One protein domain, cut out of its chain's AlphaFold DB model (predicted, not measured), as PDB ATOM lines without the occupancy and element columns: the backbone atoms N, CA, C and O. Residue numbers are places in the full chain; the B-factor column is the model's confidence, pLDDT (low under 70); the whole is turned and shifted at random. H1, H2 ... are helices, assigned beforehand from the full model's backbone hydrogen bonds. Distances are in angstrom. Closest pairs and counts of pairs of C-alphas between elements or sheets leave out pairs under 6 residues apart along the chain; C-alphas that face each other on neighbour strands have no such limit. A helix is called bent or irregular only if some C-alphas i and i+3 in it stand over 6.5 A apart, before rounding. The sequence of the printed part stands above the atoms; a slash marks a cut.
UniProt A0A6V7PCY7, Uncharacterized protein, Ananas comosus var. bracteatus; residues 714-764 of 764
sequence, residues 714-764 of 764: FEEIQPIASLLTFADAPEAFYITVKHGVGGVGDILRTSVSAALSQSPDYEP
ATOM      1  N   PHE A 714      30.752   4.349  -7.509       85.81
ATOM      2  CA  PHE A 714      31.704   3.641  -8.377       85.81
ATOM      3  C   PHE A 714      31.888   2.165  -7.978       85.81
ATOM      4  O   PHE A 714      31.777   1.291  -8.835       85.81
ATOM      5  N   GLU A 715      32.057   1.900  -6.679       86.88
ATOM      6  CA  GLU A 715      32.213   0.558  -6.093       86.88
ATOM      7  C   GLU A 715      31.008  -0.370  -6.349       86.88
ATOM      8  O   GLU A 715      31.164  -1.585  -6.441       86.88
ATOM      9  N   GLU A 716      29.796   0.178  -6.487       88.06
ATOM     10  CA  GLU A 716      28.571  -0.596  -6.748       88.06
ATOM     11  C   GLU A 716      28.401  -0.899  -8.246       88.06
ATOM     12  O   GLU A 716      27.867  -1.940  -8.634       88.06
ATOM     13  N   ILE A 717      28.876   0.008  -9.106       89.31
ATOM     14  CA  ILE A 717      28.765  -0.098 -10.566       89.31
ATOM     15  C   ILE A 717      29.898  -0.963 -11.144       89.31
ATOM     16  O   ILE A 717      29.679  -1.714 -12.098       89.31
ATOM     17  N   GLN A 718      31.099  -0.910 -10.559       88.69
ATOM     18  CA  GLN A 718      32.287  -1.620 -11.041       88.69
ATOM     19  C   GLN A 718      32.095  -3.146 -11.181       88.69
ATOM     20  O   GLN A 718      32.442  -3.677 -12.242       88.69
ATOM     21  N   PRO A 719      31.514  -3.886 -10.212       87.44
ATOM     22  CA  PRO A 719      31.236  -5.314 -10.377       87.44
ATOM     23  C   PRO A 719      30.300  -5.604 -11.558       87.44
ATOM     24  O   PRO A 719      30.488  -6.588 -12.274       87.44
ATOM     25  N   ILE A 720      29.326  -4.724 -11.812       88.12
ATOM     26  CA  ILE A 720      28.382  -4.847 -12.929       88.12
ATOM     27  C   ILE A 720      29.103  -4.599 -14.263       88.12
ATOM     28  O   ILE A 720      28.936  -5.385 -15.196       88.12
ATOM     29  N   ALA A 721      29.952  -3.569 -14.346       88.50
ATOM     30  CA  ALA A 721      30.774  -3.283 -15.525       88.50
ATOM     31  C   ALA A 721      31.732  -4.445 -15.856       88.50
ATOM     32  O   ALA A 721      31.838  -4.863 -17.015       88.50
ATOM     33  N   SER A 722      32.361  -5.033 -14.834       87.06
ATOM     34  CA  SER A 722      33.192  -6.236 -14.961       87.06
ATOM     35  C   SER A 722      32.390  -7.432 -15.484       87.06
ATOM     36  O   SER A 722      32.788  -8.051 -16.470       87.06
ATOM     37  N   LEU A 723      31.230  -7.739 -14.893       86.19
ATOM     38  CA  LEU A 723      30.386  -8.864 -15.319       86.19
ATOM     39  C   LEU A 723      29.825  -8.693 -16.740       86.19
ATOM     40  O   LEU A 723      29.780  -9.664 -17.495       86.19
ATOM     41  N   LEU A 724      29.451  -7.474 -17.140       86.81
ATOM     42  CA  LEU A 724      29.059  -7.170 -18.523       86.81
ATOM     43  C   LEU A 724      30.230  -7.356 -19.500       86.81
ATOM     44  O   LEU A 724      30.033  -7.871 -20.600       86.81
ATOM     45  N   THR A 725      31.451  -7.010 -19.086       85.00
ATOM     46  CA  THR A 725      32.667  -7.234 -19.885       85.00
ATOM     47  C   THR A 725      32.978  -8.731 -20.026       85.00
ATOM     48  O   THR A 725      33.247  -9.191 -21.135       85.00
ATOM     49  N   PHE A 726      32.862  -9.521 -18.949       81.94
ATOM     50  CA  PHE A 726      33.006 -10.986 -18.996       81.94
ATOM     51  C   PHE A 726      31.923 -11.679 -19.842       81.94
ATOM     52  O   PHE A 726      32.189 -12.716 -20.444       81.94
ATOM     53  N   ALA A 727      30.719 -11.107 -19.918       82.62
ATOM     54  CA  ALA A 727      29.622 -11.607 -20.746       82.62
ATOM     55  C   ALA A 727      29.701 -11.180 -22.232       82.62
ATOM     56  O   ALA A 727      28.755 -11.434 -22.980       82.62
ATOM     57  N   ASP A 728      30.785 -10.509 -22.647       84.94
ATOM     58  CA  ASP A 728      30.975  -9.890 -23.972       84.94
ATOM     59  C   ASP A 728      29.772  -9.020 -24.400       84.94
ATOM     60  O   ASP A 728      29.340  -9.007 -25.557       84.94
ATOM     61  N   ALA A 729      29.212  -8.275 -23.434       88.19
ATOM     62  CA  ALA A 729      28.028  -7.443 -23.623       88.19
ATOM     63  C   ALA A 729      28.110  -6.480 -24.828       88.19
ATOM     64  O   ALA A 729      27.085  -6.359 -25.505       88.19
ATOM     65  N   PRO A 730      29.260  -5.855 -25.179       90.25
ATOM     66  CA  PRO A 730      29.369  -5.059 -26.401       90.25
ATOM     67  C   PRO A 730      28.928  -5.827 -27.658       90.25
ATOM     68  O   PRO A 730      28.070  -5.359 -28.409       90.25
ATOM     69  N   GLU A 731      29.422  -7.050 -27.872       88.88
ATOM     70  CA  GLU A 731      29.046  -7.849 -29.045       88.88
ATOM     71  C   GLU A 731      27.581  -8.316 -28.959       88.88
ATOM     72  O   GLU A 731      26.845  -8.257 -29.945       88.88
ATOM     73  N   ALA A 732      27.101  -8.690 -27.767       86.19
ATOM     74  CA  ALA A 732      25.712  -9.109 -27.561       86.19
ATOM     75  C   ALA A 732      24.693  -7.977 -27.838       86.19
ATOM     76  O   ALA A 732      23.688  -8.185 -28.534       86.19
ATOM     77  N   PHE A 733      24.956  -6.760 -27.353       86.75
ATOM     78  CA  PHE A 733      24.147  -5.573 -27.658       86.75
ATOM     79  C   PHE A 733      24.311  -5.123 -29.116       86.75
ATOM     80  O   PHE A 733      23.342  -4.688 -29.735       86.75
ATOM     81  N   TYR A 734      25.494  -5.280 -29.714       87.25
ATOM     82  CA  TYR A 734      25.708  -4.984 -31.131       87.25
ATOM     83  C   TYR A 734      24.882  -5.905 -32.043       87.25
ATOM     84  O   TYR A 734      24.176  -5.424 -32.929       87.25
ATOM     85  N   ILE A 735      24.881  -7.219 -31.786       83.56
ATOM     86  CA  ILE A 735      24.035  -8.191 -32.501       83.56
ATOM     87  C   ILE A 735      22.546  -7.856 -32.307       83.56
ATOM     88  O   ILE A 735      21.776  -7.892 -33.267       83.56
ATOM     89  N   THR A 736      22.147  -7.463 -31.092       83.12
ATOM     90  CA  THR A 736      20.781  -6.999 -30.781       83.12
ATOM     91  C   THR A 736      20.362  -5.841 -31.688       83.12
ATOM     92  O   THR A 736      19.343  -5.941 -32.373       83.12
ATOM     93  N   VAL A 737      21.169  -4.776 -31.748       81.31
ATOM     94  CA  VAL A 737      20.908  -3.577 -32.562       81.31
ATOM     95  C   VAL A 737      20.939  -3.900 -34.060       81.31
ATOM     96  O   VAL A 737      20.022  -3.531 -34.792       81.31
ATOM     97  N   LYS A 738      21.958  -4.630 -34.528       80.31
ATOM     98  CA  LYS A 738      22.197  -4.884 -35.958       80.31
ATOM     99  C   LYS A 738      21.283  -5.951 -36.566       80.31
ATOM    100  O   LYS A 738      21.178  -6.023 -37.791       80.31
ATOM    101  N   HIS A 739      20.664  -6.817 -35.762       80.56
ATOM    102  CA  HIS A 739      19.793  -7.905 -36.242       80.56
ATOM    103  C   HIS A 739      18.364  -7.867 -35.664       80.56
ATOM    104  O   HIS A 739      17.545  -8.708 -36.033       80.56
ATOM    105  N   GLY A 740      18.037  -6.909 -34.789       77.00
ATOM    106  CA  GLY A 740      16.701  -6.760 -34.195       77.00
ATOM    107  C   GLY A 740      16.332  -7.853 -33.182       77.00
ATOM    108  O   GLY A 740      15.151  -8.148 -32.993       77.00
ATOM    109  N   VAL A 741      17.325  -8.494 -32.557       78.81
ATOM    110  CA  VAL A 741      17.125  -9.653 -31.668       78.81
ATOM    111  C   VAL A 741      16.800  -9.189 -30.246       78.81
ATOM    112  O   VAL A 741      17.692  -8.914 -29.450       78.81
ATOM    113  N   GLY A 742      15.511  -9.100 -29.915       78.94
ATOM    114  CA  GLY A 742      15.054  -8.731 -28.571       78.94
ATOM    115  C   GLY A 742      15.423  -9.743 -27.471       78.94
ATOM    116  O   GLY A 742      15.747 -10.897 -27.742       78.94
ATOM    117  N   GLY A 743      15.331  -9.309 -26.209       78.50
ATOM    118  CA  GLY A 743      15.496 -10.161 -25.017       78.50
ATOM    119  C   GLY A 743      16.931 -10.339 -24.504       78.50
ATOM    120  O   GLY A 743      17.116 -10.833 -23.394       78.50
ATOM    121  N   VAL A 744      17.959  -9.890 -25.235       81.94
ATOM    122  CA  VAL A 744      19.368 -10.004 -24.796       81.94
ATOM    123  C   VAL A 744      19.630  -9.290 -23.464       81.94
ATOM    124  O   VAL A 744      20.359  -9.821 -22.631       81.94
ATOM    125  N   GLY A 745      18.972  -8.156 -23.199       77.12
ATOM    126  CA  GLY A 745      19.053  -7.480 -21.898       77.12
ATOM    127  C   GLY A 745      18.497  -8.309 -20.730       77.12
ATOM    128  O   GLY A 745      19.020  -8.226 -19.622       77.12
ATOM    129  N   ASP A 746      17.484  -9.150 -20.961       81.81
ATOM    130  CA  ASP A 746      16.925 -10.046 -19.940       81.81
ATOM    131  C   ASP A 746      17.803 -11.289 -19.730       81.81
ATOM    132  O   ASP A 746      17.965 -11.747 -18.596       81.81
ATOM    133  N   ILE A 747      18.429 -11.792 -20.801       81.62
ATOM    134  CA  ILE A 747      19.448 -12.851 -20.735       81.62
ATOM    135  C   ILE A 747      20.651 -12.358 -19.921       81.62
ATOM    136  O   ILE A 747      21.022 -12.997 -18.940       81.62
ATOM    137  N   LEU A 748      21.211 -11.192 -20.267       81.94
ATOM    138  CA  LEU A 748      22.331 -10.590 -19.540       81.94
ATOM    139  C   LEU A 748      21.969 -10.290 -18.080       81.94
ATOM    140  O   LEU A 748      22.754 -10.631 -17.201       81.94
ATOM    141  N   ARG A 749      20.773  -9.752 -17.790       82.81
ATOM    142  CA  ARG A 749      20.305  -9.566 -16.401       82.81
ATOM    143  C   ARG A 749      20.295 -10.887 -15.634       82.81
ATOM    144  O   ARG A 749      20.802 -10.940 -14.521       82.81
ATOM    145  N   THR A 750      19.765 -11.952 -16.236       82.38
ATOM    146  CA  THR A 750      19.705 -13.285 -15.614       82.38
ATOM    147  C   THR A 750      21.109 -13.827 -15.328       82.38
ATOM    148  O   THR A 750      21.362 -14.293 -14.219       82.38
ATOM    149  N   SER A 751      22.044 -13.701 -16.277       78.56
ATOM    150  CA  SER A 751      23.445 -14.103 -16.099       78.56
ATOM    151  C   SER A 751      24.166 -13.287 -15.020       78.56
ATOM    152  O   SER A 751      24.853 -13.863 -14.181       78.56
ATOM    153  N   VAL A 752      23.983 -11.963 -14.996       80.50
ATOM    154  CA  VAL A 752      24.589 -11.068 -13.993       80.50
ATOM    155  C   VAL A 752      24.032 -11.355 -12.598       80.50
ATOM    156  O   VAL A 752      24.811 -11.513 -11.664       80.50
ATOM    157  N   SER A 753      22.713 -11.516 -12.441       81.88
ATOM    158  CA  SER A 753      22.120 -11.908 -11.155       81.88
ATOM    159  C   SER A 753      22.609 -13.285 -10.691       81.88
ATOM    160  O   SER A 753      22.902 -13.453  -9.506       81.88
ATOM    161  N   ALA A 754      22.755 -14.255 -11.601       79.31
ATOM    162  CA  ALA A 754      23.291 -15.579 -11.282       79.31
ATOM    163  C   ALA A 754      24.777 -15.540 -10.879       79.31
ATOM    164  O   ALA A 754      25.186 -16.332 -10.037       79.31
ATOM    165  N   ALA A 755      25.575 -14.627 -11.441       76.00
ATOM    166  CA  ALA A 755      26.976 -14.438 -11.066       76.00
ATOM    167  C   ALA A 755      27.134 -13.696  -9.726       76.00
ATOM    168  O   ALA A 755      27.886 -14.147  -8.866       76.00
ATOM    169  N   LEU A 756      26.386 -12.607  -9.504       72.12
ATOM    170  CA  LEU A 756      26.419 -11.843  -8.247       72.12
ATOM    171  C   LEU A 756      26.019 -12.703  -7.038       72.12
ATOM    172  O   LEU A 756      26.683 -12.657  -6.009       72.12
ATOM    173  N   SER A 757      25.001 -13.557  -7.190       70.88
ATOM    174  CA  SER A 757      24.566 -14.516  -6.156       70.88
ATOM    175  C   SER A 757      25.506 -15.716  -5.947       70.88
ATOM    176  O   SER A 757      25.216 -16.582  -5.124       70.88
ATOM    177  N   GLN A 758      26.632 -15.769  -6.666       64.62
ATOM    178  CA  GLN A 758      27.736 -16.707  -6.438       64.62
ATOM    179  C   GLN A 758      29.012 -16.006  -5.932       64.62
ATOM    180  O   GLN A 758      30.012 -16.680  -5.684       64.62
ATOM    181  N   SER A 759      28.995 -14.678  -5.760       51.16
ATOM    182  CA  SER A 759      30.109 -13.935  -5.161       51.16
ATOM    183  C   SER A 759      30.132 -14.136  -3.638       51.16
ATOM    184  O   SER A 759      29.083 -13.991  -3.006       51.16
ATOM    185  N   PRO A 760      31.286 -14.447  -3.016       48.12
ATOM    186  CA  PRO A 760      31.363 -14.711  -1.576       48.12
ATOM    187  C   PRO A 760      31.180 -13.463  -0.695       48.12
ATOM    188  O   PRO A 760      30.965 -13.614   0.504       48.12
ATOM    189  N   ASP A 761      31.243 -12.257  -1.267       45.75
ATOM    190  CA  ASP A 761      31.187 -10.984  -0.529       45.75
ATOM    191  C   ASP A 761      29.760 -10.406  -0.372       45.75
ATOM    192  O   ASP A 761      29.598  -9.269   0.067       45.75
ATOM    193  N   TYR A 762      28.716 -11.173  -0.717       36.03
ATOM    194  CA  TYR A 762      27.303 -10.782  -0.581       36.03
ATOM    195  C   TYR A 762      26.572 -11.623   0.493       36.03
ATOM    196  O   TYR A 762      25.817 -12.546   0.178       36.03
ATOM    197  N   GLU A 763      26.752 -11.276   1.774       28.06
ATOM    198  CA  GLU A 763      25.717 -11.528   2.799       28.06
ATOM    199  C   GLU A 763      24.738 -10.328   2.869       28.06
ATOM    200  O   GLU A 763      25.148  -9.204   2.568       28.06
ATOM    201  N   PRO A 764      23.444 -10.556   3.185       36.88
ATOM    202  CA  PRO A 764      22.360  -9.573   3.022       36.88
ATOM    203  C   PRO A 764      22.126  -8.616   4.207       36.88
ATOM    204  O   PRO A 764      22.405  -8.998   5.367       36.88
TER     205      PRO A 764
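AT A GLANCE: This is residues 714 to 764 of the 764 residues of an uncharacterized protein of Ananas comosus var. bracteatus (UniProt A0A6V7PCY7). H1 and H2 follow each other through a tight turn, and H3 folds back beside H2 as a helical hairpin, then crosses H1 at a steep angle; a tail, residues 757 to 764, sticks out. The printed part has 51 residues with three named helices, H1, H2, H3, and no named strand, all helix. It is loose, radius of gyration of the C-alphas 12.4 A, spanning 39 by 19 by 14 A.

HOW THE PARTS SIT: H1, residues 714 to 726, and H2, residues 729 to 739, meet only through their link. H3, residues 744 to 756, touches H2 with residues 744 to 748 alone, closest C-alphas Thr 736 and Val 744, 6.8 A; the tilt is shallow, 15 degrees, opposite ways. H1 touches H3 with residues 720 to 724 alone, closest C-alphas Leu 723 and Val 752, 6.3 A; the tilt is steep, 65 degrees, opposite ways. Every O i to N i+4 pair is within hydrogen-bond range in H2 and H3, 7 of 9 in H1.

IN THESE COORDINATES: H1, 18.1 A long, begins at C-alpha 714 (31.704, 3.641, -8.377); it is only just irregular, C-alphas 716 and 719 being 6.52 A apart. H2 is 15.1 A long. H3, 18.1 A, ends at C-alpha 756 (26.419, -11.843, -8.247).

THE WHOLE: The C-alphas farthest apart, His 739 and Glu 763, are 39.7 A apart. The printed part has no cut, and both links are tight. Residues 758 to 764 are under pLDDT 70.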